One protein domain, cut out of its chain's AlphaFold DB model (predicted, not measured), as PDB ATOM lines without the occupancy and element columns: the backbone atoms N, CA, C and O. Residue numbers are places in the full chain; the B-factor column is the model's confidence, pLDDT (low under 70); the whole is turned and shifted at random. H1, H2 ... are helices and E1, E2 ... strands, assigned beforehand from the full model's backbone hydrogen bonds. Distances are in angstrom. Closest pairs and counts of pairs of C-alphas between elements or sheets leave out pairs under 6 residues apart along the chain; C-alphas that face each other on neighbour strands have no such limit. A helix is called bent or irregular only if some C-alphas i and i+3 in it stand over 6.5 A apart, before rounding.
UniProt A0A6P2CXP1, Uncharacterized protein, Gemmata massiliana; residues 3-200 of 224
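AT A GLANCE: This is residues 3 to 200 of the 224 residues of an uncharacterized protein of Gemmata massiliana (UniProt A0A6P2CXP1). A strongly twisted antiparallel sheet of four strands, built largely from the long, bent hairpin E1 and E2, curls round helix H4, with H3 next to H4 on the same face and H2 beyond H3, off the sheet. The opposite face has the short helix H1, the helical hairpin H5 and H6 lies toward one end, past E3 and E4, and a small parallel pair, E5 and E6, is near E1. The 198 printed residues hold six named helices and six named strands, in the order E1, E2, H1, E3, H2, H3, H4, E4, H5, H6, E5, E6; the larger sheet runs E2, E1, E3, E4. The class is mixed, helices and strands, with under half of the residues in named elements. The whole is compact and rounded, with a radius of gyration of the C-alphas of 16.0 A and spans of 38 by 36 by 32 A.

IN THESE COORDINATES: Find C-alpha 3 at (-24.844, 30.676, 87.313); from there E1 runs 26.4 A through residues 3 to 14 and bends by 94 degrees at residue 11. E2, residues 17 to 25, runs back over 23.9 A and bends by 58 degrees at residue 20. After residues 26 to 63, which hold no named element, come H1, residues 64 to 71, and E3, residues 77 to 81. H2, residues 86 to 97, is 16.1 A long, and H3, residues 111 to 122, begins with C-alpha 111 at (-21.267, 44.081, 82.913) and is 17.1 A long. Next are H4, residues 137 to 146, 14.3 A long; E4, residues 150 to 152; H5, residues 154 to 163, 14.0 A long; and H6, residues 169 to 176. E5 is residues 180 to 182, and E6 is residues 192 to 195, ending with C-alpha 195 at (-15.195, 44.428, 109.095).

HOW THE PARTS SIT: Begin with the hairpin E1 and E2, where N 5 and O 23 are 2.9 A apart, within hydrogen-bond range. On the other side of E1 is E3, antiparallel, with N 4 and O 79 at 2.8 A, and then the edge strand E4, with N 80 and O 150 at 2.8 A. E2, H1 and E3 form a split strand-helix-strand unit, two strands running the same way with E1 between them in the sheet; its crossover is right-handed. The sheet curls round H4, whose closest C-alphas to E2 are those of Pro 137 and Ala 22, 5.2 A apart. H3 is on the same face at a height of 9.3 A over the sheet, and it touches H4 at a shallow tilt of 19 degrees, the same way, closest at the C-alphas of Ala 112 and Pro 137, 5.3 A. H2 forms a helical hairpin with H3 at a tilt of 36 degrees, only just steep, with the C-alphas of Met 89 and Gly 122 closest at 5.0 A. H1 is on the opposite face, at a height of 10.0 A, and on the local plane it stands at 12 degrees to E1, along the strands. H5 only grazes the sheet with residues 154 to 157; it touches H6, their closest C-alphas being those of Val 158 and Gln 172 at 6.2 A, as a helical hairpin at 16 degrees. In E5 and E6, N 194 and O 181 are 2.9 A apart. In the six helices, every O i to N i+4 pair is within hydrogen-bond range.

THE WHOLE: The two C-alphas farthest apart are those of Asn 87 and Thr 198, 44.6 A. The printed part has no cut. Its long links are E2 to H1, H2 to H3 and H3 to H4; in the first, residues 41 to 42 pair antiparallel with residues 24 to 25 of E2. The mean pLDDT of the printed part is 79.2, and 55 residues are under 70, among them residues 9 to 19 and 45 to 59.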
ATOM      1  N   THR A   3     -25.319  30.159  86.027       96.69
ATOM      2  CA  THR A   3     -24.844  30.676  87.313       96.69
ATOM      3  C   THR A   3     -24.557  32.160  87.190       96.69
ATOM      4  O   THR A   3     -23.679  32.569  86.435       96.69
ATOM      5  N   VAL A   4     -25.301  32.973  87.929       95.69
ATOM      6  CA  VAL A   4     -25.117  34.423  88.015       95.69
ATOM      7  C   VAL A   4     -24.198  34.732  89.187       95.69
ATOM      8  O   VAL A   4     -24.427  34.260  90.299       95.69
ATOM      9  N   ILE A   5     -23.178  35.543  88.937       94.69
ATOM     10  CA  ILE A   5     -22.123  35.864  89.895       94.69
ATOM     11  C   ILE A   5     -22.079  37.376  90.074       94.69
ATOM     12  O   ILE A   5     -21.975  38.110  89.090       94.69
ATOM     13  N   ILE A   6     -22.197  37.841  91.316       92.06
ATOM     14  CA  ILE A   6     -22.335  39.260  91.647       92.06
ATOM     15  C   ILE A   6     -21.280  39.666  92.671       92.06
ATOM     16  O   ILE A   6     -21.232  39.111  93.768       92.06
ATOM     17  N   TRP A   7     -20.516  40.699  92.334       88.38
ATOM     18  CA  TRP A   7     -19.666  41.462  93.239       88.38
ATOM     19  C   TRP A   7     -20.258  42.867  93.385       88.38
ATOM     20  O   TRP A   7     -20.382  43.617  92.415       88.38
ATOM     21  N   ASN A   8     -20.649  43.237  94.596       82.06
ATOM     22  CA  ASN A   8     -21.135  44.571  94.914       82.06
ATOM     23  C   ASN A   8     -19.932  45.486  95.184       82.06
ATOM     24  O   ASN A   8     -19.100  45.206  96.046       82.06
ATOM     25  N   ASN A   9     -19.849  46.619  94.487       69.38
ATOM     26  CA  ASN A   9     -18.846  47.645  94.757       69.38
ATOM     27  C   ASN A   9     -19.507  48.885  95.369       69.38
ATOM     28  O   ASN A   9     -19.965  49.797  94.686       69.38
ATOM     29  N   ASN A  10     -19.502  48.937  96.698       55.59
ATOM     30  CA  ASN A  10     -20.094  50.045  97.447       55.59
ATOM     31  C   ASN A  10     -19.147  51.249  97.595       55.59
ATOM     32  O   ASN A  10     -19.545  52.254  98.170       55.59
ATOM     33  N   LEU A  11     -17.897  51.167  97.108       47.53
ATOM     34  CA  LEU A  11     -16.935  52.280  97.207       47.53
ATOM     35  C   LEU A  11     -17.260  53.418  96.252       47.53
ATOM     36  O   LEU A  11     -16.759  54.528  96.415       47.53
ATOM     37  N   PHE A  12     -18.051  53.130  95.225       50.72
ATOM     38  CA  PHE A  12     -18.431  54.113  94.240       50.72
ATOM     39  C   PHE A  12     -19.938  54.000  94.009       50.72
ATOM     40  O   PHE A  12     -20.453  53.009  93.501       50.72
ATOM     41  N   THR A  13     -20.676  55.015  94.434       49.06
ATOM     42  CA  THR A  13     -22.110  55.132  94.170       49.06
ATOM     43  C   THR A  13     -22.306  56.166  93.076       49.06
ATOM     44  O   THR A  13     -21.802  57.283  93.183       49.06
ATOM     45  N   PHE A  14     -23.037  55.819  92.019       48.75
ATOM     46  CA  PHE A  14     -23.464  56.790  91.013       48.75
ATOM     47  C   PHE A  14     -24.953  57.081  91.219       48.75
ATOM     48  O   PHE A  14     -25.820  56.304  90.807       48.75
ATOM     49  N   GLY A  15     -25.257  58.166  91.938       61.50
ATOM     50  CA  GLY A  15     -26.600  58.412  92.472       61.50
ATOM     51  C   GLY A  15     -27.002  57.322  93.475       61.50
ATOM     52  O   GLY A  15     -26.214  56.960  94.342       61.50
ATOM     53  N   HIS A  16     -28.202  56.750  93.324       52.38
ATOM     54  CA  HIS A  16     -28.688  55.623  94.142       52.38
ATOM     55  C   HIS A  16     -28.230  54.239  93.640       52.38
ATOM     56  O   HIS A  16     -28.705  53.214  94.128       52.38
ATOM     57  N   SER A  17     -27.352  54.188  92.632       52.06
ATOM     58  CA  SER A  17     -26.863  52.937  92.047       52.06
ATOM     59  C   SER A  17     -25.506  52.556  92.627       52.06
ATOM     60  O   SER A  17     -24.543  53.319  92.537       52.06
ATOM     61  N   ILE A  18     -25.433  51.349  93.183       58.47
ATOM     62  CA  ILE A  18     -24.188  50.708  93.603       58.47
ATOM     63  C   ILE A  18     -23.535  50.129  92.347       58.47
ATOM     64  O   ILE A  18     -24.148  49.312  91.649       58.47
ATOM     65  N   VAL A  19     -22.324  50.583  92.012       67.31
ATOM     66  CA  VAL A  19     -21.557  49.946  90.934       67.31
ATOM     67  C   VAL A  19     -20.975  48.624  91.426       67.31
ATOM     68  O   VAL A  19     -21.075  48.268  92.589       67.31
ATOM     69  N   GLY A  20     -20.417  47.827  90.532       78.88
ATOM     70  CA  GLY A  20     -19.857  46.526  90.865       78.88
ATOM     71  C   GLY A  20     -19.750  45.680  89.620       78.88
ATOM     72  O   GLY A  20     -19.838  46.203  88.504       78.88
ATOM     73  N   HIS A  21     -19.587  44.384  89.816       86.06
ATOM     74  CA  HIS A  21     -19.417  43.443  88.735       86.06
ATOM     75  C   HIS A  21     -20.497  42.371  88.753       86.06
ATOM     76  O   HIS A  21     -20.912  41.873  89.797       86.06
ATOM     77  N   ALA A  22     -20.989  42.047  87.566       91.31
ATOM     78  CA  ALA A  22     -21.963  40.998  87.356       91.31
ATOM     79  C   ALA A  22     -21.515  40.167  86.162       91.31
ATOM     80  O   ALA A  22     -21.248  40.713  85.089       91.31
ATOM     81  N   ALA A  23     -21.472  38.859  86.351       93.31
ATOM     82  CA  ALA A  23     -21.096  37.903  85.330       93.31
ATOM     83  C   ALA A  23     -22.058  36.715  85.322       93.31
ATOM     84  O   ALA A  23     -22.827  36.503  86.265       93.31
ATOM     85  N   ILE A  24     -22.032  35.948  84.234       94.62
ATOM     86  CA  ILE A  24     -22.838  34.737  84.084       94.62
ATOM     87  C   ILE A  24     -21.987  33.627  83.495       94.62
ATOM     88  O   ILE A  24     -21.440  33.796  82.408       94.62
ATOM     89  N   ASN A  25     -21.976  32.471  84.151       94.94
ATOM     90  CA  ASN A  25     -21.640  31.213  83.497       94.94
ATOM     91  C   ASN A  25     -22.918  30.616  82.896       94.94
ATOM     92  O   ASN A  25     -23.875  30.339  83.615       94.94
ATOM     93  N   ILE A  26     -22.975  30.508  81.572       94.62
ATOM     94  CA  ILE A  26     -24.165  30.100  80.812       94.62
ATOM     95  C   ILE A  26     -24.370  28.581  80.864       94.62
ATOM     96  O   ILE A  26     -25.485  28.132  80.632       94.62
ATOM     97  N   THR A  27     -23.319  27.814  81.161       91.50
ATOM     98  CA  THR A  27     -23.312  26.344  81.221       91.50
ATOM     99  C   THR A  27     -22.946  25.851  82.627       91.50
ATOM    100  O   THR A  27     -22.668  26.645  83.528       91.50
ATOM    101  N   ASP A  28     -22.923  24.534  82.827       87.62
ATOM    102  CA  ASP A  28     -22.314  23.861  83.989       87.62
ATOM    103  C   ASP A  28     -20.790  23.717  83.880       87.62
ATOM    104  O   ASP A  28     -20.114  23.493  84.880       87.62
ATOM    105  N   TYR A  29     -20.243  23.866  82.676       87.38
ATOM    106  CA  TYR A  29     -18.809  23.776  82.451       87.38
ATOM    107  C   TYR A  29     -18.038  24.975  83.026       87.38
ATOM    108  O   TYR A  29     -18.341  26.134  82.722       87.38
ATOM    109  N   TRP A  30     -17.001  24.680  83.812       87.75
ATOM    110  CA  TRP A  30     -16.089  25.649  84.418       87.75
ATOM    111  C   TRP A  30     -14.671  25.393  83.915       87.75
ATOM    112  O   TRP A  30     -14.045  24.403  84.280       87.75
ATOM    113  N   ASN A  31     -14.152  26.285  83.075       79.62
ATOM    114  CA  ASN A  31     -12.809  26.126  82.526       79.62
ATOM    115  C   ASN A  31     -11.772  26.881  83.365       79.62
ATOM    116  O   ASN A  31     -11.846  28.116  83.430       79.62
ATOM    117  N   PRO A  32     -10.798  26.174  83.965       70.88
ATOM    118  CA  PRO A  32      -9.716  26.812  84.699       70.88
ATOM    119  C   PRO A  32      -8.761  27.582  83.797       70.88
ATOM    120  O   PRO A  32      -8.151  28.550  84.231       70.88
ATOM    121  N   VAL A  33      -8.626  27.201  82.529       69.75
ATOM    122  CA  VAL A  33      -7.600  27.774  81.662       69.75
ATOM    123  C   VAL A  33      -7.938  29.235  81.348       69.75
ATOM    124  O   VAL A  33      -8.945  29.533  80.703       69.75
ATOM    125  N   GLN A  34      -7.077  30.158  81.787       62.91
ATOM    126  CA  GLN A  34      -7.190  31.606  81.548       62.91
ATOM    127  C   GLN A  34      -6.783  32.013  80.119       62.91
ATOM    128  O   GLN A  34      -6.210  33.077  79.899       62.91
ATOM    129  N   THR A  35      -7.052  31.171  79.123       57.69
ATOM    130  CA  THR A  35      -6.702  31.450  77.727       57.69
ATOM    131  C   THR A  35      -7.966  31.765  76.933       57.69
ATOM    132  O   THR A  35      -8.798  30.885  76.720       57.69
ATOM    133  N   ALA A  36      -8.066  33.014  76.472       61.53
ATOM    134  CA  ALA A  36      -9.134  33.577  75.639       61.53
ATOM    135  C   ALA A  36     -10.549  33.655  76.263       61.53
ATOM    136  O   ALA A  36     -10.917  32.927  77.180       61.53
ATOM    137  N   SER A  37     -11.357  34.590  75.740       66.44
ATOM    138  CA  SER A  37     -12.773  34.762  76.097       66.44
ATOM    139  C   SER A  37     -13.598  33.530  75.763       66.44
ATOM    140  O   SER A  37     -13.764  33.178  74.592       66.44
ATOM    141  N   LEU A  38     -14.145  32.900  76.802       77.00
ATOM    142  CA  LEU A  38     -14.918  31.682  76.648       77.00
ATOM    143  C   LEU A  38     -16.344  31.977  76.168       77.00
ATOM    144  O   LEU A  38     -16.981  32.944  76.604       77.00
ATOM    145  N   PRO A  39     -16.901  31.121  75.295       82.81
ATOM    146  CA  PRO A  39     -18.224  31.331  74.720       82.81
ATOM    147  C   PRO A  39     -19.365  31.102  75.718       82.81
ATOM    148  O   PRO A  39     -20.513  31.330  75.360       82.81
ATOM    149  N   TYR A  40     -19.081  30.664  76.945       87.38
ATOM    150  CA  TYR A  40     -20.072  30.406  77.993       87.38
ATOM    151  C   TYR A  40     -19.913  31.309  79.218       87.38
ATOM    152  O   TYR A  40     -20.788  31.289  80.075       87.38
ATOM    153  N   TYR A  41     -18.865  32.135  79.304       89.62
ATOM    154  CA  TYR A  41     -18.706  33.089  80.402       89.62
ATOM    155  C   TYR A  41     -18.979  34.515  79.915       89.62
ATOM    156  O   TYR A  41     -18.170  35.121  79.214       89.62
ATOM    157  N   ALA A  42     -20.147  35.047  80.267       89.06
ATOM    158  CA  ALA A  42     -20.560  36.398  79.918       89.06
ATOM    159  C   ALA A  42     -20.147  37.381  81.018       89.06
ATOM    160  O   ALA A  42     -20.824  37.527  82.036       89.06
ATOM    161  N   SER A  43     -19.044  38.078  80.774       84.44
ATOM    162  CA  SER A  43     -18.509  39.148  81.614       84.44
ATOM    163  C   SER A  43     -17.887  40.221  80.724       84.44
ATOM    164  O   SER A  43     -17.368  39.900  79.660       84.44
ATOM    165  N   PHE A  44     -17.930  41.486  81.142       78.69
ATOM    166  CA  PHE A  44     -17.302  42.603  80.431       78.69
ATOM    167  C   PHE A  44     -16.608  43.542  81.418       78.69
ATOM    168  O   PHE A  44     -17.229  43.966  82.395       78.69
ATOM    169  N   TRP A  45     -15.365  43.910  81.120       67.81
ATOM    170  CA  TRP A  45     -14.585  44.912  81.846       67.81
ATOM    171  C   TRP A  45     -14.184  46.064  80.920       67.81
ATOM    172  O   TRP A  45     -14.110  45.873  79.706       67.81
ATOM    173  N   PRO A  46     -13.954  47.278  81.450       58.66
ATOM    174  CA  PRO A  46     -13.226  48.298  80.705       58.66
ATOM    175  C   PRO A  46     -11.793  47.812  80.414       58.66
ATOM    176  O   PRO A  46     -11.158  47.209  81.273       58.66
ATOM    177  N   GLU A  47     -11.301  48.058  79.202       51.22
ATOM    178  CA  GLU A  47      -9.935  47.736  78.772       51.22
ATOM    179  C   GLU A  47      -8.887  48.515  79.596       51.22
ATOM    180  O   GLU A  47      -8.993  49.736  79.771       51.22
ATOM    181  N   GLY A  48      -7.847  47.809  80.058       47.50
ATOM    182  CA  GLY A  48      -6.738  48.354  80.850       47.50
ATOM    183  C   GLY A  48      -7.060  48.551  82.339       47.50
ATOM    184  O   GLY A  48      -8.212  48.612  82.752       47.50
ATOM    185  N   SER A  49      -6.026  48.698  83.176       43.28
ATOM    186  CA  SER A  49      -6.113  48.925  84.635       43.28
ATOM    187  C   SER A  49      -6.709  50.294  85.032       43.28
ATOM    188  O   SER A  49      -6.382  50.856  86.080       43.28
ATOM    189  N   ALA A  50      -7.523  50.896  84.166       40.22
ATOM    190  CA  ALA A  50      -7.991  52.262  84.282       40.22
ATOM    191  C   ALA A  50      -9.297  52.358  85.085       40.22
ATOM    192  O   ALA A  50     -10.203  51.531  84.992       40.22
ATOM    193  N   LYS A  51      -9.387  53.428  85.880       47.06
ATOM    194  CA  LYS A  51     -10.528  53.754  86.741       47.06
ATOM    195  C   LYS A  51     -11.827  53.846  85.924       47.06
ATOM    196  O   LYS A  51     -11.843  54.425  84.841       47.06
ATOM    197  N   LEU A  52     -12.920  53.378  86.533       47.72
ATOM    198  CA  LEU A  52     -14.307  53.262  86.041       47.72
ATOM    199  C   LEU A  52     -14.854  54.450  85.203       47.72
ATOM    200  O   LEU A  52     -15.808  54.280  84.452       47.72
ATOM    201  N   MET A  53     -14.258  55.642  85.315       44.19
ATOM    202  CA  MET A  53     -14.698  56.902  84.700       44.19
ATOM    203  C   MET A  53     -14.095  57.198  83.311       44.19
ATOM    204  O   MET A  53     -14.510  58.170  82.684       44.19
ATOM    205  N   GLN A  54     -13.128  56.421  82.808       46.50
ATOM    206  CA  GLN A  54     -12.540  56.667  81.481       46.50
ATOM    207  C   GLN A  54     -13.248  55.851  80.387       46.50
ATOM    208  O   GLN A  54     -13.361  54.630  80.462       46.50
ATOM    209  N   THR A  55     -13.730  56.528  79.341       44.94
ATOM    210  CA  THR A  55     -14.330  55.900  78.156       44.94
ATOM    211  C   THR A  55     -13.266  55.167  77.342       44.94
ATOM    212  O   THR A  55     -12.532  55.803  76.587       44.94
ATOM    213  N   ARG A  56     -13.196  53.840  77.460       57.19
ATOM    214  CA  ARG A  56     -12.404  52.979  76.565       57.19
ATOM    215  C   ARG A  56     -13.183  51.737  76.145       57.19
ATOM    216  O   ARG A  56     -14.352  51.567  76.518       57.19
ATOM    217  N   HIS A  57     -12.588  50.958  75.245       52.44
ATOM    218  CA  HIS A  57     -13.198  49.738  74.744       52.44
ATOM    219  C   HIS A  57     -13.454  48.776  75.902       52.44
ATOM    220  O   HIS A  57     -12.873  48.879  76.979       52.44
ATOM    221  N   ALA A  58     -14.449  47.931  75.717       61.44
ATOM    222  CA  ALA A  58     -14.839  46.947  76.694       61.44
ATOM    223  C   ALA A  58     -14.293  45.599  76.214       61.44
ATOM    224  O   ALA A  58     -14.474  45.266  75.041       61.44
ATOM    225  N   GLU A  59     -13.658  44.841  77.101       68.88
ATOM    226  CA  GLU A  59     -13.146  43.508  76.797       68.88
ATOM    227  C   GLU A  59     -13.848  42.447  77.648       68.88
ATOM    228  O   GLU A  59     -14.129  42.667  78.834       68.88
ATOM    229  N   PRO A  60     -14.182  41.294  77.053       72.31
ATOM    230  CA  PRO A  60     -14.758  40.199  77.800       72.31
ATOM    231  C   PRO A  60     -13.707  39.519  78.685       72.31
ATOM    232  O   PRO A  60     -12.625  39.168  78.217       72.31
ATOM    233  N   THR A  61     -14.038  39.273  79.955       76.25
ATOM    234  CA  THR A  61     -13.167  38.474  80.834       76.25
ATOM    235  C   THR A  61     -13.098  37.038  80.322       76.25
ATOM    236  O   THR A  61     -14.140  36.505  79.923       76.25
ATOM    237  N   PRO A  62     -11.926  36.380  80.362       75.88
ATOM    238  CA  PRO A  62     -11.790  35.029  79.842       75.88
ATOM    239  C   PRO A  62     -12.694  34.021  80.548       75.88
ATOM    240  O   PRO A  62     -13.425  33.286  79.886       75.88
ATOM    241  N   ASN A  63     -12.691  34.020  81.883       84.81
ATOM    242  CA  ASN A  63     -13.436  33.063  82.693       84.81
ATOM    243  C   ASN A  63     -13.698  33.598  84.115       84.81
ATOM    244  O   ASN A  63     -13.313  34.721  84.458       84.81
ATOM    245  N   PHE A  64     -14.351  32.776  84.942       88.44
ATOM    246  CA  PHE A  64     -14.617  33.080  86.348       88.44
ATOM    247  C   PHE A  64     -13.342  33.311  87.171       88.44
ATOM    248  O   PHE A  64     -13.298  34.258  87.948       88.44
ATOM    249  N   PHE A  65     -12.302  32.497  86.982       86.44
ATOM    250  CA  PHE A  65     -11.058  32.602  87.747       86.44
ATOM    251  C   PHE A  65     -10.330  33.919  87.477       86.44
ATOM    252  O   PHE A  65      -9.941  34.602  88.413       86.44
ATOM    253  N   ALA A  66     -10.259  34.356  86.222       81.88
ATOM    254  CA  ALA A  66      -9.709  35.663  85.881       81.88
ATOM    255  C   ALA A  66     -10.548  36.815  86.462       81.88
ATOM    256  O   ALA A  66      -9.991  37.820  86.890       81.88
ATOM    257  N   ALA A  67     -11.880  36.682  86.511       82.50
ATOM    258  CA  ALA A  67     -12.727  37.672  87.182       82.50
ATOM    259  C   ALA A  67     -12.447  37.719  88.693       82.50
ATOM    260  O   ALA A  67     -12.337  38.801  89.264       82.50
ATOM    261  N   LEU A  68     -12.286  36.553  89.323       85.12
ATOM    262  CA  LEU A  68     -11.935  36.427  90.734       85.12
ATOM    263  C   LEU A  68     -10.566  37.057  91.034       85.12
ATOM    264  O   LEU A  68     -10.424  37.743  92.047       85.12
ATOM    265  N   ASP A  69      -9.593  36.873  90.140       80.38
ATOM    266  CA  ASP A  69      -8.248  37.436  90.265       80.38
ATOM    267  C   ASP A  69      -8.252  38.966  90.141       80.38
ATOM    268  O   ASP A  69      -7.598  39.652  90.927       80.38
ATOM    269  N   ILE A  70      -9.025  39.505  89.189       76.94
ATOM    270  CA  ILE A  70      -9.190  40.953  88.986       76.94
ATOM    271  C   ILE A  70      -9.882  41.603  90.193       76.94
ATOM    272  O   ILE A  70      -9.460  42.670  90.640       76.94
ATOM    273  N   GLU A  71     -10.937  40.978  90.723       80.19
ATOM    274  CA  GLU A  71     -11.686  41.503  91.873       80.19
ATOM    275  C   GLU A  71     -10.884  41.394  93.179       80.19
ATOM    276  O   GLU A  71     -10.878  42.311  94.002       80.19
ATOM    277  N   GLY A  72     -10.172  40.283  93.384       79.75
ATOM    278  CA  GLY A  72      -9.372  40.048  94.589       79.75
ATOM    279  C   GLY A  72     -10.180  39.683  95.840       79.75
ATOM    280  O   GLY A  72      -9.657  39.771  96.956       79.75
ATOM    281  N   TYR A  73     -11.449  39.306  95.678       83.62
ATOM    282  CA  TYR A  73     -12.344  38.794  96.722       83.62
ATOM    283  C   TYR A  73     -13.453  37.927  96.107       83.62
ATOM    284  O   TYR A  73     -13.735  38.008  94.909       83.62
ATOM    285  N   VAL A  74     -14.094  37.086  96.926       89.81
ATOM    286  CA  VAL A  74     -15.189  36.225  96.444       89.81
ATOM    287  C   VAL A  74     -16.435  37.043  96.093       89.81
ATOM    288  O   VAL A  74     -16.631  38.120  96.668       89.81
ATOM    289  N   PRO A  75     -17.308  36.531  95.207       91.44
ATOM    290  CA  PRO A  75     -18.601  37.148  94.930       91.44
ATOM    291  C   PRO A  75     -19.440  37.309  96.199       91.44
ATOM    292  O   PRO A  75     -19.437  36.437  97.067       91.44
ATOM    293  N   ASP A  76     -20.227  38.378  96.280       90.00
ATOM    294  CA  ASP A  76     -21.197  38.578  97.361       90.00
ATOM    295  C   ASP A  76     -22.466  37.747  97.152       90.00
ATOM    296  O   ASP A  76     -23.158  37.428  98.118       90.00
ATOM    297  N   HIS A  77     -22.788  37.405  95.899       92.50
ATOM    298  CA  HIS A  77     -23.882  36.492  95.575       92.50
ATOM    299  C   HIS A  77     -23.519  35.560  94.426       92.50
ATOM    300  O   HIS A  77     -22.995  35.991  93.397       92.50
ATOM    301  N   ILE A  78     -23.894  34.295  94.589       95.75
ATOM    302  CA  ILE A  78     -23.851  33.275  93.549       95.75
ATOM    303  C   ILE A  78     -25.262  32.710  93.448       95.75
ATOM    304  O   ILE A  78     -25.822  32.264  94.448       95.75
ATOM    305  N   ILE A  79     -25.875  32.804  92.270       96.38
ATOM    306  CA  ILE A  79     -27.274  32.424  92.057       96.38
ATOM    307  C   ILE A  79     -27.355  31.415  90.921       96.38
ATOM    308  O   ILE A  79     -26.970  31.713  89.791       96.38
ATOM    309  N   ARG A  80     -27.891  30.231  91.213       95.75
ATOM    310  CA  ARG A  80     -28.123  29.162  90.243       95.75
ATOM    311  C   ARG A  80     -29.522  29.280  89.657       95.75
ATOM    312  O   ARG A  80     -30.486  29.419  90.399       95.75
ATOM    313  N   ILE A  81     -29.645  29.198  88.336       94.75
ATOM    314  CA  ILE A  81     -30.931  29.224  87.631       94.75
ATOM    315  C   ILE A  81     -31.038  27.996  86.724       94.75
ATOM    316  O   ILE A  81     -30.170  27.737  85.886       94.75
ATOM    317  N   HIS A  82     -32.133  27.251  86.851       93.31
ATOM    318  CA  HIS A  82     -32.441  26.096  86.005       93.31
ATOM    319  C   HIS A  82     -33.512  26.436  84.955       93.31
ATOM    320  O   HIS A  82     -34.195  27.453  85.045       93.31
ATOM    321  N   GLY A  83     -33.646  25.592  83.926       91.81
ATOM    322  CA  GLY A  83     -34.714  25.716  82.921       91.81
ATOM    323  C   GLY A  83     -34.582  26.876  81.919       91.81
ATOM    324  O   GLY A  83     -35.553  27.195  81.233       91.81
ATOM    325  N   LEU A  84     -33.409  27.513  81.825       93.25
ATOM    326  CA  LEU A  84     -33.110  28.522  80.801       93.25
ATOM    327  C   LEU A  84     -32.708  27.875  79.466       93.25
ATOM    328  O   LEU A  84     -32.091  26.813  79.443       93.25
ATOM    329  N   ASP A  85     -33.030  28.552  78.364       94.38
ATOM    330  CA  ASP A  85     -32.615  28.189  77.006       94.38
ATOM    331  C   ASP A  85     -31.156  28.613  76.765       94.38
ATOM    332  O   ASP A  85     -30.869  29.760  76.401       94.38
ATOM    333  N   GLU A  86     -30.232  27.683  77.013       94.06
ATOM    334  CA  GLU A  86     -28.785  27.904  76.901       94.06
ATOM    335  C   GLU A  86     -28.370  28.339  75.495       94.06
ATOM    336  O   GLU A  86     -27.601  29.286  75.349       94.06
ATOM    337  N   ASN A  87     -28.940  27.736  74.449       94.00
ATOM    338  CA  ASN A  87     -28.619  28.074  73.063       94.00
ATOM    339  C   ASN A  87     -28.930  29.544  72.759       94.00
ATOM    340  O   ASN A  87     -28.115  30.248  72.157       94.00
ATOM    341  N   LYS A  88     -30.075  30.052  73.231       94.25
ATOM    342  CA  LYS A  88     -30.414  31.477  73.094       94.25
ATOM    343  C   LYS A  88     -29.488  32.385  73.899       94.25
ATOM    344  O   LYS A  88     -29.172  33.484  73.437       94.25
ATOM    345  N   MET A  89     -29.056  31.956  75.084       94.75
ATOM    346  CA  MET A  89     -28.103  32.707  75.908       94.75
ATOM    347  C   MET A  89     -26.729  32.788  75.238       94.75
ATOM    348  O   MET A  89     -26.192  33.885  75.092       94.75
ATOM    349  N   LEU A  90     -26.204  31.654  74.768       93.12
ATOM    350  CA  LEU A  90     -24.935  31.547  74.047       93.12
ATOM    351  C   LEU A  90     -24.964  32.369  72.758       93.12
ATOM    352  O   LEU A  90     -24.058  33.161  72.514       93.12
ATOM    353  N   ALA A  91     -26.035  32.264  71.964       92.62
ATOM    354  CA  ALA A  91     -26.210  33.076  70.761       92.62
ATOM    355  C   ALA A  91     -26.206  34.577  71.091       92.62
ATOM    356  O   ALA A  91     -25.548  35.365  70.407       92.62
ATOM    357  N   LYS A  92     -26.882  34.982  72.176       92.88
ATOM    358  CA  LYS A  92     -26.888  36.383  72.606       92.88
ATOM    359  C   LYS A  92     -25.518  36.848  73.088       92.88
ATOM    360  O   LYS A  92     -25.131  37.980  72.800       92.88
ATOM    361  N   TRP A  93     -24.791  36.003  73.807       92.00
ATOM    362  CA  TRP A  93     -23.442  36.321  74.253       92.00
ATOM    363  C   TRP A  93     -22.475  36.441  73.075       92.00
ATOM    364  O   TRP A  93     -21.767  37.441  72.970       92.00
ATOM    365  N   ASN A  94     -22.537  35.504  72.129       89.88
ATOM    366  CA  ASN A  94     -21.794  35.550  70.873       89.88
ATOM    367  C   ASN A  94     -22.065  36.850  70.101       89.88
ATOM    368  O   ASN A  94     -21.118  37.522  69.714       89.88
ATOM    369  N   GLU A  95     -23.331  37.258  69.957       89.06
ATOM    370  CA  GLU A  95     -23.714  38.529  69.318       89.06
ATOM    371  C   GLU A  95     -23.142  39.763  70.039       89.06
ATOM    372  O   GLU A  95     -22.901  40.799  69.421       89.06
ATOM    373  N   ILE A  96     -22.976  39.710  71.362       86.75
ATOM    374  CA  ILE A  96     -22.424  40.827  72.136       86.75
ATOM    375  C   ILE A  96     -20.898  40.861  72.016       86.75
ATOM    376  O   ILE A  96     -20.356  41.930  71.737       86.75
ATOM    377  N   ARG A  97     -20.221  39.722  72.205       83.38
ATOM    378  CA  ARG A  97     -18.751  39.630  72.231       83.38
ATOM    379  C   ARG A  97     -18.103  39.749  70.849       83.38
ATOM    380  O   ARG A  97     -16.948  40.141  70.768       83.38
ATOM    381  N   SER A  98     -18.825  39.435  69.769       83.00
ATOM    382  CA  SER A  98     -18.313  39.543  68.393       83.00
ATOM    383  C   SER A  98     -18.347  40.965  67.830       83.00
ATOM    384  O   SER A  98     -17.785  41.226  66.767       83.00
ATOM    385  N   LYS A  99     -19.009  41.906  68.515       79.75
ATOM    386  CA  LYS A  99     -19.057  43.302  68.077       79.75
ATOM    387  C   LYS A  99     -17.678  43.931  68.252       79.75
ATOM    388  O   LYS A  99     -17.172  44.042  69.364       79.75
ATOM    389  N   SER A 100     -17.090  44.392  67.155       60.88
ATOM    390  CA  SER A 100     -15.862  45.180  67.196       60.88
ATOM    391  C   SER A 100     -16.142  46.571  67.785       60.88
ATOM    392  O   SER A 100     -17.223  47.138  67.607       60.88
ATOM    393  N   LYS A 101     -15.170  47.134  68.514       60.44
ATOM    394  CA  LYS A 101     -15.223  48.503  69.068       60.44
ATOM    395  C   LYS A 101     -16.417  48.770  70.005       60.44
ATOM    396  O   LYS A 101     -17.008  49.853  69.997       60.44
ATOM    397  N   VAL A 102     -16.784  47.813  70.859       60.72
ATOM    398  CA  VAL A 102     -17.808  48.063  71.886       60.72
ATOM    399  C   VAL A 102     -17.239  49.016  72.935       60.72
ATOM    400  O   VAL A 102     -16.414  48.638  73.754       60.72
ATOM    401  N   HIS A 103     -17.679  50.271  72.916       60.22
ATOM    402  CA  HIS A 103     -17.357  51.221  73.981       60.22
ATOM    403  C   HIS A 103     -18.056  50.822  75.284       60.22
ATOM    404  O   HIS A 103     -19.288  50.672  75.293       60.22
ATOM    405  N   TYR A 104     -17.293  50.717  76.375       55.47
ATOM    406  CA  TYR A 104     -17.864  50.597  77.711       55.47
ATOM    407  C   TYR A 104     -18.617  51.891  78.033       55.47
ATOM    408  O   TYR A 104     -18.102  52.996  77.856       55.47
ATOM    409  N   LYS A 105     -19.873  51.772  78.467       58.47
ATOM    410  CA  LYS A 105     -20.668  52.916  78.934       58.47
ATOM    411  C   LYS A 105     -21.295  52.528  80.258       58.47
ATOM    412  O   LYS A 105     -22.241  51.746  80.257       58.47
ATOM    413  N   LEU A 106     -20.820  53.126  81.348       54.03
ATOM    414  CA  LEU A 106     -21.284  52.908  82.725       54.03
ATOM    415  C   LEU A 106     -22.808  52.768  82.875       54.03
ATOM    416  O   LEU A 106     -23.282  51.924  83.625       54.03
ATOM    417  N   VAL A 107     -23.564  53.563  82.121       53.59
ATOM    418  CA  VAL A 107     -25.028  53.664  82.210       53.59
ATOM    419  C   VAL A 107     -25.755  52.617  81.346       53.59
ATOM    420  O   VAL A 107     -26.820  52.145  81.721       53.59
ATOM    421  N   ARG A 108     -25.217  52.236  80.175       54.94
ATOM    422  CA  ARG A 108     -25.964  51.449  79.157       54.94
ATOM    423  C   ARG A 108     -25.242  50.214  78.613       54.94
ATOM    424  O   ARG A 108     -25.872  49.381  77.970       54.94
ATOM    425  N   LYS A 109     -23.932  50.099  78.816       65.31
ATOM    426  CA  LYS A 109     -23.059  49.030  78.309       65.31
ATOM    427  C   LYS A 109     -22.039  48.673  79.390       65.31
ATOM    428  O   LYS A 109     -20.845  48.894  79.212       65.31
ATOM    429  N   ASN A 110     -22.552  48.207  80.523       75.25
ATOM    430  CA  ASN A 110     -21.766  47.686  81.633       75.25
ATOM    431  C   ASN A 110     -21.956  46.156  81.743       75.25
ATOM    432  O   ASN A 110     -22.785  45.573  81.033       75.25
ATOM    433  N   CYS A 111     -21.190  45.517  82.626       84.88
ATOM    434  CA  CYS A 111     -21.267  44.081  82.913       84.88
ATOM    435  C   CYS A 111     -22.690  43.623  83.292       84.88
ATOM    436  O   CYS A 111     -23.192  42.637  82.752       84.88
ATOM    437  N   ALA A 112     -23.399  44.402  84.114       86.62
ATOM    438  CA  ALA A 112     -24.763  44.111  84.542       86.62
ATOM    439  C   ALA A 112     -25.778  44.154  83.388       86.62
ATOM    440  O   ALA A 112     -26.632  43.273  83.282       86.62
ATOM    441  N   THR A 113     -25.661  45.108  82.461       86.56
ATOM    442  CA  THR A 113     -26.502  45.153  81.259       86.56
ATOM    443  C   THR A 113     -26.267  43.931  80.378       86.56
ATOM    444  O   THR A 113     -27.219  43.377  79.830       86.56
ATOM    445  N   VAL A 114     -25.011  43.505  80.207       88.56
ATOM    446  CA  VAL A 114     -24.681  42.299  79.434       88.56
ATOM    447  C   VAL A 114     -25.311  41.072  80.086       88.56
ATOM    448  O   VAL A 114     -26.060  40.360  79.415       88.56
ATOM    449  N   ALA A 115     -25.086  40.885  81.388       91.81
ATOM    450  CA  ALA A 115     -25.648  39.784  82.156       91.81
ATOM    451  C   ALA A 115     -27.182  39.736  82.024       91.81
ATOM    452  O   ALA A 115     -27.756  38.728  81.604       91.81
ATOM    453  N   ALA A 116     -27.858  40.863  82.253       91.12
ATOM    454  CA  ALA A 116     -29.307  40.959  82.120       91.12
ATOM    455  C   ALA A 116     -29.806  40.609  80.709       91.12
ATOM    456  O   ALA A 116     -30.793  39.889  80.560       91.12
ATOM    457  N   ARG A 117     -29.135  41.089  79.651       90.88
ATOM    458  CA  ARG A 117     -29.523  40.793  78.259       90.88
ATOM    459  C   ARG A 117     -29.377  39.314  77.920       90.88
ATOM    460  O   ARG A 117     -30.225  38.796  77.196       90.88
ATOM    461  N   VAL A 118     -28.329  38.664  78.420       93.00
ATOM    462  CA  VAL A 118     -28.110  37.226  78.233       93.00
ATOM    463  C   VAL A 118     -29.188  36.431  78.982       93.00
ATOM    464  O   VAL A 118     -29.896  35.655  78.343       93.00
ATOM    465  N   LEU A 119     -29.431  36.704  80.276       92.50
ATOM    466  CA  LEU A 119     -30.485  36.032  81.065       92.50
ATOM    467  C   LEU A 119     -31.868  36.169  80.444       92.50
ATOM    468  O   LEU A 119     -32.579  35.181  80.259       92.50
ATOM    469  N   LYS A 120     -32.256  37.400  80.090       91.69
ATOM    470  CA  LYS A 120     -33.573  37.658  79.499       91.69
ATOM    471  C   LYS A 120     -33.771  36.896  78.198       91.69
ATOM    472  O   LYS A 120     -34.907  36.563  77.882       91.69
ATOM    473  N   LYS A 121     -32.701  36.608  77.448       92.44
ATOM    474  CA  LYS A 121     -32.822  35.883  76.183       92.44
ATOM    475  C   LYS A 121     -32.971  34.371  76.361       92.44
ATOM    476  O   LYS A 121     -33.631  33.754  75.529       92.44
ATOM    477  N   GLY A 122     -32.429  33.814  77.445       90.81
ATOM    478  CA  GLY A 122     -32.651  32.420  77.845       90.81
ATOM    479  C   GLY A 122     -33.987  32.165  78.546       90.81
ATOM    480  O   GLY A 122     -34.466  31.034  78.578       90.81
ATOM    481  N   SER A 123     -34.609  33.196  79.117       89.12
ATOM    482  CA  SER A 123     -35.862  33.051  79.862       89.12
ATOM    483  C   SER A 123     -37.089  33.031  78.946       89.12
ATOM    484  O   SER A 123     -37.298  33.947  78.154       89.12
ATOM    485  N   LYS A 124     -37.965  32.030  79.115       78.81
ATOM    486  CA  LYS A 124     -39.286  31.980  78.452       78.81
ATOM    487  C   LYS A 124     -40.275  33.005  79.017       78.81
ATOM    488  O   LYS A 124     -41.159  33.456  78.301       78.81
ATOM    489  N   LYS A 125     -40.128  33.361  80.298       67.69
ATOM    490  CA  LYS A 125     -41.054  34.249  81.021       67.69
ATOM    491  C   LYS A 125     -40.745  35.737  80.828       67.69
ATOM    492  O   LYS A 125     -41.537  36.556  81.267       67.69
ATOM    493  N   GLY A 126     -39.613  36.085  80.202       60.75
ATOM    494  CA  GLY A 126     -39.197  37.478  80.014       60.75
ATOM    495  C   GLY A 126     -39.091  38.227  81.346       60.75
ATOM    496  O   GLY A 126     -39.938  39.049  81.664       60.75
ATOM    497  N   GLY A 127     -38.071  37.924  82.156       60.91
ATOM    498  CA  GLY A 127     -37.929  38.509  83.497       60.91
ATOM    499  C   GLY A 127     -37.837  40.048  83.535       60.91
ATOM    500  O   GLY A 127     -37.379  40.687  82.579       60.91
ATOM    501  N   MET A 128     -38.242  40.601  84.686       58.78
ATOM    502  CA  MET A 128     -38.334  42.015  85.079       58.78
ATOM    503  C   MET A 128     -38.860  42.938  83.966       58.78
ATOM    504  O   MET A 128     -38.113  43.408  83.103       58.78
ATOM    505  N   THR A 129     -40.164  43.219  84.019       55.12
ATOM    506  CA  THR A 129     -40.920  44.100  83.103       55.12
ATOM    507  C   THR A 129     -40.530  45.576  83.203       55.12
ATOM    508  O   THR A 129     -40.947  46.391  82.384       55.12
ATOM    509  N   ARG A 130     -39.718  45.944  84.199       57.44
ATOM    510  CA  ARG A 130     -39.303  47.326  84.435       57.44
ATOM    511  C   ARG A 130     -38.200  47.738  83.462       57.44
ATOM    512  O   ARG A 130     -37.209  47.030  83.264       57.44
ATOM    513  N   HIS A 131     -38.363  48.915  82.869       58.44
ATOM    514  CA  HIS A 131     -37.311  49.571  82.104       58.44
ATOM    515  C   HIS A 131     -36.270  50.134  83.076       58.44
ATOM    516  O   HIS A 131     -36.490  51.159  83.712       58.44
ATOM    517  N   HIS A 132     -35.125  49.462  83.200       63.47
ATOM    518  CA  HIS A 132     -33.983  50.002  83.934       63.47
ATOM    519  C   HIS A 132     -33.190  50.923  83.013       63.47
ATOM    520  O   HIS A 132     -32.619  50.472  82.018       63.47
ATOM    521  N   ALA A 133     -33.149  52.215  83.347       64.81
ATOM    522  CA  ALA A 133     -32.273  53.170  82.669       64.81
ATOM    523  C   ALA A 133     -30.786  52.821  82.878       64.81
ATOM    524  O   ALA A 133     -29.967  53.090  81.998       64.81
ATOM    525  N   ILE A 134     -30.470  52.195  84.021       74.25
ATOM    526  CA  ILE A 134     -29.150  51.699  84.417       74.25
ATOM    527  C   ILE A 134     -29.333  50.308  85.017       74.25
ATOM    528  O   ILE A 134     -30.110  50.148  85.955       74.25
ATOM    529  N   TRP A 135     -28.628  49.313  84.484       82.06
ATOM    530  CA  TRP A 135     -28.531  48.004  85.124       82.06
ATOM    531  C   TRP A 135     -27.397  48.023  86.139       82.06
ATOM    532  O   TRP A 135     -26.258  48.339  85.788       82.06
ATOM    533  N   THR A 136     -27.712  47.663  87.378       85.50
ATOM    534  CA  THR A 136     -26.730  47.443  88.443       85.50
ATOM    535  C   THR A 136     -26.574  45.948  88.732       85.50
ATOM    536  O   THR A 136     -27.470  45.162  88.402       85.50
ATOM    537  N   PRO A 137     -25.476  45.511  89.374       87.94
ATOM    538  CA  PRO A 137     -25.337  44.119  89.799       87.94
ATOM    539  C   PRO A 137     -26.496  43.652  90.699       87.94
ATOM    540  O   PRO A 137     -26.979  42.529  90.565       87.94
ATOM    541  N   LEU A 138     -27.030  44.538  91.546       87.69
ATOM    542  CA  LEU A 138     -28.208  44.244  92.368       87.69
ATOM    543  C   LEU A 138     -29.491  44.067  91.545       87.69
ATOM    544  O   LEU A 138     -30.335  43.250  91.913       87.69
ATOM    545  N   ASP A 139     -29.646  44.769  90.423       88.56
ATOM    546  CA  ASP A 139     -30.775  44.532  89.513       88.56
ATOM    547  C   ASP A 139     -30.661  43.170  88.825       88.56
ATOM    548  O   ASP A 139     -31.662  42.473  88.676       88.56
ATOM    549  N   VAL A 140     -29.444  42.746  88.464       91.38
ATOM    550  CA  VAL A 140     -29.198  41.400  87.921       91.38
ATOM    551  C   VAL A 140     -29.488  40.330  88.970       91.38
ATOM    552  O   VAL A 140     -30.121  39.326  88.653       91.38
ATOM    553  N   LYS A 141     -29.100  40.559  90.230       92.44
ATOM    554  CA  LYS A 141     -29.452  39.689  91.358       92.44
ATOM    555  C   LYS A 141     -30.970  39.527  91.483       92.44
ATOM    556  O   LYS A 141     -31.457  38.403  91.543       92.44
ATOM    557  N   ARG A 142     -31.722  40.635  91.507       90.62
ATOM    558  CA  ARG A 142     -33.196  40.609  91.587       90.62
ATOM    559  C   ARG A 142     -33.801  39.864  90.402       90.62
ATOM    560  O   ARG A 142     -34.588  38.952  90.615       90.62
ATOM    561  N   LEU A 143     -33.356  40.180  89.183       91.62
ATOM    562  CA  LEU A 143     -33.780  39.497  87.960       91.62
ATOM    563  C   LEU A 143     -33.552  37.980  88.044       91.62
ATOM    564  O   LEU A 143     -34.434  37.208  87.678       91.62
ATOM    565  N   ALA A 144     -32.384  37.547  88.523       93.06
ATOM    566  CA  ALA A 144     -32.039  36.136  88.666       93.06
ATOM    567  C   ALA A 144     -32.958  35.413  89.664       93.06
ATOM    568  O   ALA A 144     -33.442  34.321  89.372       93.06
ATOM    569  N   LEU A 145     -33.245  36.037  90.810       92.50
ATOM    570  CA  LEU A 145     -34.163  35.492  91.814       92.50
ATOM    571  C   LEU A 145     -35.614  35.451  91.304       92.50
ATOM    572  O   LEU A 145     -36.289  34.441  91.475       92.50
ATOM    573  N   GLU A 146     -36.082  36.491  90.603       90.75
ATOM    574  CA  GLU A 146     -37.409  36.514  89.960       90.75
ATOM    575  C   GLU A 146     -37.572  35.413  88.900       90.75
ATOM    576  O   GLU A 146     -38.674  34.915  88.670       90.75
ATOM    577  N   MET A 147     -36.476  34.996  88.261       90.75
ATOM    578  CA  MET A 147     -36.460  33.864  87.330       90.75
ATOM    579  C   MET A 147     -36.505  32.492  88.026       90.75
ATOM    580  O   MET A 147     -36.454  31.475  87.337       90.75
ATOM    581  N   GLY A 148     -36.630  32.449  89.356       92.00
ATOM    582  CA  GLY A 148     -36.608  31.217  90.148       92.00
ATOM    583  C   GLY A 148     -35.197  30.763  90.516       92.00
ATOM    584  O   GLY A 148     -34.991  29.585  90.798       92.00
ATOM    585  N   GLY A 149     -34.218  31.669  90.468       94.12
ATOM    586  CA  GLY A 149     -32.858  31.369  90.880       94.12
ATOM    587  C   GLY A 149     -32.732  31.161  92.387       94.12
ATOM    588  O   GLY A 149     -33.388  31.841  93.176       94.12
ATOM    589  N   THR A 150     -31.844  30.258  92.791       95.44
ATOM    590  CA  THR A 150     -31.520  29.978  94.194       95.44
ATOM    591  C   THR A 150     -30.122  30.481  94.529       95.44
ATOM    592  O   THR A 150     -29.189  30.339  93.738       95.44
ATOM    593  N   GLN A 151     -29.965  31.110  95.696       95.12
ATOM    594  CA  GLN A 151     -28.639  31.482  96.189       95.12
ATOM    595  C   GLN A 151     -27.866  30.233  96.611       95.12
ATOM    596  O   GLN A 151     -28.437  29.317  97.197       95.12
ATOM    597  N   MET A 152     -26.571  30.234  96.322       94.94
ATOM    598  CA  MET A 152     -25.626  29.185  96.679       94.94
ATOM    599  C   MET A 152     -24.532  29.780  97.566       94.94
ATOM    600  O   MET A 152     -24.111  30.923  97.349       94.94
ATOM    601  N   SER A 153     -24.087  29.016  98.564       94.62
ATOM    602  CA  SER A 153     -22.961  29.429  99.398       94.62
ATOM    603  C   SER A 153     -21.635  29.304  98.636       94.62
ATOM    604  O   SER A 153     -21.522  28.594  97.637       94.62
ATOM    605  N   TRP A 154     -20.615  30.014  99.103       93.88
ATOM    606  CA  TRP A 154     -19.259  29.951  98.583       93.88
ATOM    607  C   TRP A 154     -18.672  28.558  98.775       93.88
ATOM    608  O   TRP A 154     -18.046  28.040  97.859       93.88
ATOM    609  N   ASP A 155     -18.921  27.932  99.924       93.44
ATOM    610  CA  ASP A 155     -18.416  26.592 100.212       93.44
ATOM    611  C   ASP A 155     -19.043  25.546  99.287       93.44
ATOM    612  O   ASP A 155     -18.313  24.747  98.697       93.44
ATOM    613  N   ASP A 156     -20.365  25.605  99.079       95.25
ATOM    614  CA  ASP A 156     -21.055  24.735  98.118       95.25
ATOM    615  C   ASP A 156     -20.535  24.975  96.700       95.25
ATOM    616  O   ASP A 156     -20.301  24.032  95.944       95.25
ATOM    617  N   PHE A 157     -20.290  26.238  96.342       95.06
ATOM    618  CA  PHE A 157     -19.764  26.572  95.027       95.06
ATOM    619  C   PHE A 157     -18.353  26.027  94.805       95.06
ATOM    620  O   PHE A 157     -18.061  25.450  93.761       95.06
ATOM    621  N   VAL A 158     -17.470  26.184  95.790       93.75
ATOM    622  CA  VAL A 158     -16.104  25.656  95.744       93.75
ATOM    623  C   VAL A 158     -16.119  24.127  95.679       93.75
ATOM    624  O   VAL A 158     -15.322  23.537  94.948       93.75
ATOM    625  N   GLN A 159     -17.043  23.474  96.390       94.62
ATOM    626  CA  GLN A 159     -17.254  22.032  96.280       94.62
ATOM    627  C   GLN A 159     -17.733  21.624  94.880       94.62
ATOM    628  O   GLN A 159     -17.260  20.618  94.349       94.62
ATOM    629  N   GLU A 160     -18.620  22.399  94.253       93.56
ATOM    630  CA  GLU A 160     -19.061  22.156  92.875       93.56
ATOM    631  C   GLU A 160     -17.899  22.287  91.882       93.56
ATOM    632  O   GLU A 160     -17.706  21.397  91.056       93.56
ATOM    633  N   LEU A 161     -17.086  23.345  91.984       92.44
ATOM    634  CA  LEU A 161     -15.918  23.545  91.116       92.44
ATOM    635  C   LEU A 161     -14.918  22.389  91.230       92.44
ATOM    636  O   LEU A 161     -14.381  21.931  90.220       92.44
ATOM    637  N   HIS A 162     -14.680  21.901  92.449       92.38
ATOM    638  CA  HIS A 162     -13.817  20.746  92.700       92.38
ATOM    639  C   HIS A 162     -14.401  19.464  92.101       92.38
ATOM    640  O   HIS A 162     -13.722  18.756  91.358       92.38
ATOM    641  N   SER A 163     -15.696  19.220  92.316       91.56
ATOM    642  CA  SER A 163     -16.406  18.054  91.769       91.56
ATOM    643  C   SER A 163     -16.429  18.063  90.234       91.56
ATOM    644  O   SER A 163     -16.314  17.015  89.599       91.56
ATOM    645  N   ALA A 164     -16.506  19.252  89.629       88.50
ATOM    646  CA  ALA A 164     -16.415  19.468  88.187       88.50
ATOM    647  C   ALA A 164     -14.975  19.388  87.638       88.50
ATOM    648  O   ALA A 164     -14.775  19.578  86.439       88.50
ATOM    649  N   LYS A 165     -13.971  19.118  88.489       90.00
ATOM    650  CA  LYS A 165     -12.535  19.121  88.154       90.00
ATOM    651  C   LYS A 165     -12.047  20.450  87.569       90.00
ATOM    652  O   LYS A 165     -11.066  20.487  86.832       90.00
ATOM    653  N   ALA A 166     -12.719  21.549  87.903       88.31
ATOM    654  CA  ALA A 166     -12.283  22.891  87.533       88.31
ATOM    655  C   ALA A 166     -11.154  23.389  88.447       88.31
ATOM    656  O   ALA A 166     -10.391  24.266  88.064       88.31
ATOM    657  N   ILE A 167     -11.035  22.826  89.648       88.50
ATOM    658  CA  ILE A 167      -9.943  23.071  90.594       88.50
ATOM    659  C   ILE A 167      -9.483  21.743  91.200       88.50
ATOM    660  O   ILE A 167     -10.281  20.813  91.326       88.50
ATOM    661  N   ASP A 168      -8.210  21.662  91.579       88.94
ATOM    662  CA  ASP A 168      -7.659  20.541  92.344       88.94
ATOM    663  C   ASP A 168      -7.850  20.748  93.862       88.94
ATOM    664  O   ASP A 168      -8.406  21.757  94.308       88.94
ATOM    665  N   ASP A 169      -7.381  19.802  94.680       90.38
ATOM    666  CA  ASP A 169      -7.486  19.874  96.148       90.38
ATOM    667  C   ASP A 169      -6.790  21.120  96.727       90.38
ATOM    668  O   ASP A 169      -7.242  21.721  97.713       90.38
ATOM    669  N   LYS A 170      -5.686  21.545  96.097       87.75
ATOM    670  CA  LYS A 170      -4.948  22.753  96.484       87.75
ATOM    671  C   LYS A 170      -5.764  24.002  96.176       87.75
ATOM    672  O   LYS A 170      -5.901  24.858  97.048       87.75
ATOM    673  N   GLY A 171      -6.349  24.082  94.983       86.06
ATOM    674  CA  GLY A 171      -7.256  25.137  94.556       86.06
ATOM    675  C   GLY A 171      -8.490  25.210  95.449       86.06
ATOM    676  O   GLY A 171      -8.844  26.296  95.900       86.06
ATOM    677  N   GLN A 172      -9.080  24.070  95.813       89.94
ATOM    678  CA  GLN A 172     -10.200  24.012  96.752       89.94
ATOM    679  C   GLN A 172      -9.821  24.599  98.120       89.94
ATOM    680  O   GLN A 172     -10.520  25.461  98.659       89.94
ATOM    681  N   THR A 173      -8.679  24.174  98.665       87.31
ATOM    682  CA  THR A 173      -8.155  24.668  99.946       87.31
ATOM    683  C   THR A 173      -7.825  26.159  99.891       87.31
ATOM    684  O   THR A 173      -8.076  26.887 100.852       87.31
ATOM    685  N   ALA A 174      -7.267  26.633  98.776       85.81
ATOM    686  CA  ALA A 174      -6.968  28.041  98.562       85.81
ATOM    687  C   ALA A 174      -8.255  28.870  98.493       85.81
ATOM    688  O   ALA A 174      -8.383  29.843  99.232       85.81
ATOM    689  N   MET A 175      -9.238  28.458  97.690       86.94
ATOM    690  CA  MET A 175     -10.497  29.182  97.500       86.94
ATOM    691  C   MET A 175     -11.332  29.279  98.778       86.94
ATOM    692  O   MET A 175     -11.916  30.330  99.031       86.94
ATOM    693  N   LYS A 176     -11.338  28.256  99.642       87.50
ATOM    694  CA  LYS A 176     -12.008  28.323 100.959       87.50
ATOM    695  C   LYS A 176     -11.441  29.404 101.882       87.50
ATOM    696  O   LYS A 176     -12.130  29.876 102.779       87.50
ATOM    697  N   LYS A 177     -10.193  29.828 101.667       85.56
ATOM    698  CA  LYS A 177      -9.589  30.930 102.425       85.56
ATOM    699  C   LYS A 177     -10.003  32.298 101.887       85.56
ATOM    700  O   LYS A 177      -9.809  33.293 102.583       85.56
ATOM    701  N   TYR A 178     -10.537  32.381 100.667       83.62
ATOM    702  CA  TYR A 178     -10.890  33.671 100.095       83.62
ATOM    703  C   TYR A 178     -11.999  34.318 100.913       83.62
ATOM    704  O   TYR A 178     -12.950  33.685 101.370       83.62
ATOM    705  N   LYS A 179     -11.856  35.628 101.069       84.62
ATOM    706  CA  LYS A 179     -12.791  36.451 101.813       84.62
ATOM    707  C   LYS A 179     -13.699  37.192 100.845       84.62
ATOM    708  O   LYS A 179     -13.261  37.591  99.764       84.62
ATOM    709  N   ARG A 180     -14.954  37.403 101.235       83.12
ATOM    710  CA  ARG A 180     -15.830  38.363 100.546       83.12
ATOM    711  C   ARG A 180     -15.383  39.772 100.891       83.12
ATOM    712  O   ARG A 180     -14.635  39.967 101.847       83.12
ATOM    713  N   ARG A 181     -15.853  40.767 100.150       76.56
ATOM    714  CA  ARG A 181     -15.396  42.142 100.339       76.56
ATOM    715  C   ARG A 181     -15.689  42.657 101.752       76.56
ATOM    716  O   ARG A 181     -14.759  42.995 102.477       76.56
ATOM    717  N   GLU A 182     -16.952  42.703 102.160       75.69
ATOM    718  CA  GLU A 182     -17.358  43.428 103.368       75.69
ATOM    719  C   GLU A 182     -18.555  42.784 104.067       75.69
ATOM    720  O   GLU A 182     -19.418  42.207 103.413       75.69
ATOM    721  N   GLY A 183     -18.611  42.903 105.400       66.19
ATOM    722  CA  GLY A 183     -19.624  42.275 106.253       66.19
ATOM    723  C   GLY A 183     -21.069  42.694 105.963       66.19
ATOM    724  O   GLY A 183     -21.957  41.840 105.970       66.19
ATOM    725  N   GLY A 184     -21.288  43.980 105.674       65.62
ATOM    726  CA  GLY A 184     -22.615  44.596 105.566       65.62
ATOM    727  C   GLY A 184     -23.322  44.451 104.214       65.62
ATOM    728  O   GLY A 184     -24.430  44.959 104.062       65.62
ATOM    729  N   SER A 185     -22.717  43.794 103.220       61.31
ATOM    730  CA  SER A 185     -23.219  43.820 101.840       61.31
ATOM    731  C   SER A 185     -23.332  42.439 101.216       61.31
ATOM    732  O   SER A 185     -22.349  41.904 100.717       61.31
ATOM    733  N   GLY A 186     -24.547  41.885 101.190       63.16
ATOM    734  CA  GLY A 186     -24.772  40.549 100.645       63.16
ATOM    735  C   GLY A 186     -23.981  39.465 101.384       63.16
ATOM    736  O   GLY A 186     -23.186  39.745 102.277       63.16
ATOM    737  N   SER A 187     -24.232  38.201 101.069       75.56
ATOM    738  CA  SER A 187     -23.437  37.121 101.640       75.56
ATOM    739  C   SER A 187     -23.492  35.916 100.726       75.56
ATOM    740  O   SER A 187     -24.556  35.339 100.512       75.56
ATOM    741  N   SER A 188     -22.324  35.529 100.232       78.94
ATOM    742  CA  SER A 188     -22.067  34.195  99.710       78.94
ATOM    743  C   SER A 188     -21.720  33.224 100.841       78.94
ATOM    744  O   SER A 188     -21.414  32.078 100.578       78.94
ATOM    745  N   GLY A 189     -21.734  33.641 102.108       80.12
ATOM    746  CA  GLY A 189     -21.328  32.808 103.245       80.12
ATOM    747  C   GLY A 189     -19.833  32.867 103.573       80.12
ATOM    748  O   GLY A 189     -19.457  32.514 104.685       80.12
ATOM    749  N   ALA A 190     -18.984  33.394 102.684       80.12
ATOM    750  CA  ALA A 190     -17.565  33.589 102.985       80.12
ATOM    751  C   ALA A 190     -17.331  34.655 104.074       80.12
ATOM    752  O   ALA A 190     -18.099  35.615 104.229       80.12
ATOM    753  N   ALA A 191     -16.218  34.531 104.803       81.50
ATOM    754  CA  ALA A 191     -15.811  35.524 105.793       81.50
ATOM    755  C   ALA A 191     -15.513  36.883 105.122       81.50
ATOM    756  O   ALA A 191     -14.906  36.911 104.050       81.50
ATOM    757  N   PRO A 192     -15.921  38.022 105.706       81.19
ATOM    758  CA  PRO A 192     -15.626  39.337 105.147       81.19
ATOM    759  C   PRO A 192     -14.160  39.737 105.346       81.19
ATOM    760  O   PRO A 192     -13.571  39.503 106.400       81.19
ATOM    761  N   ARG A 193     -13.577  40.393 104.340       81.56
ATOM    762  CA  ARG A 193     -12.252  41.008 104.408       81.56
ATOM    763  C   ARG A 193     -12.312  42.285 105.227       81.56
ATOM    764  O   ARG A 193     -11.542  42.418 106.168       81.56
ATOM    765  N   PHE A 194     -13.242  43.178 104.910       76.88
ATOM    766  CA  PHE A 194     -13.463  44.405 105.663       76.88
ATOM    767  C   PHE A 194     -14.576  44.212 106.699       76.88
ATOM    768  O   PHE A 194     -15.717  43.888 106.355       76.88
ATOM    769  N   VAL A 195     -14.245  44.428 107.972       76.88
ATOM    770  CA  VAL A 195     -15.195  44.428 109.095       76.88
ATOM    771  C   VAL A 195     -15.091  45.782 109.779       76.88
ATOM    772  O   VAL A 195     -14.023  46.136 110.269       76.88
ATOM    773  N   ASN A 196     -16.177  46.560 109.766       76.00
ATOM    774  CA  ASN A 196     -16.221  47.918 110.328       76.00
ATOM    775  C   ASN A 196     -15.055  48.806 109.843       76.00
ATOM    776  O   ASN A 196     -14.393  49.472 110.633       76.00
ATOM    777  N   GLY A 197     -14.749  48.755 108.541       69.06
ATOM    778  CA  GLY A 197     -13.660  49.525 107.923       69.06
ATOM    779  C   GLY A 197     -12.245  48.974 108.147       69.06
ATOM    780  O   GLY A 197     -11.303  49.483 107.546       69.06
ATOM    781  N   THR A 198     -12.078  47.914 108.943       72.19
ATOM    782  CA  THR A 198     -10.772  47.285 109.193       72.19
ATOM    783  C   THR A 198     -10.535  46.128 108.224       72.19
ATOM    784  O   THR A 198     -11.370  45.228 108.117       72.19
ATOM    785  N   ASP A 199      -9.396  46.137 107.522       79.06
ATOM    786  CA  ASP A 199      -8.958  45.034 106.656       79.06
ATOM    787  C   ASP A 199      -8.429  43.877 107.516       79.06
ATOM    788  O   ASP A 199      -7.392  43.985 108.163       79.06
ATOM    789  N   THR A 200      -9.130  42.747 107.509       77.69
ATOM    790  CA  THR A 200      -8.738  41.519 108.219       77.69
ATOM    791  C   THR A 200      -7.744  40.667 107.417       77.69
ATOM    792  O   THR A 200      -7.516  39.497 107.738       77.69
TER     793      THR A 200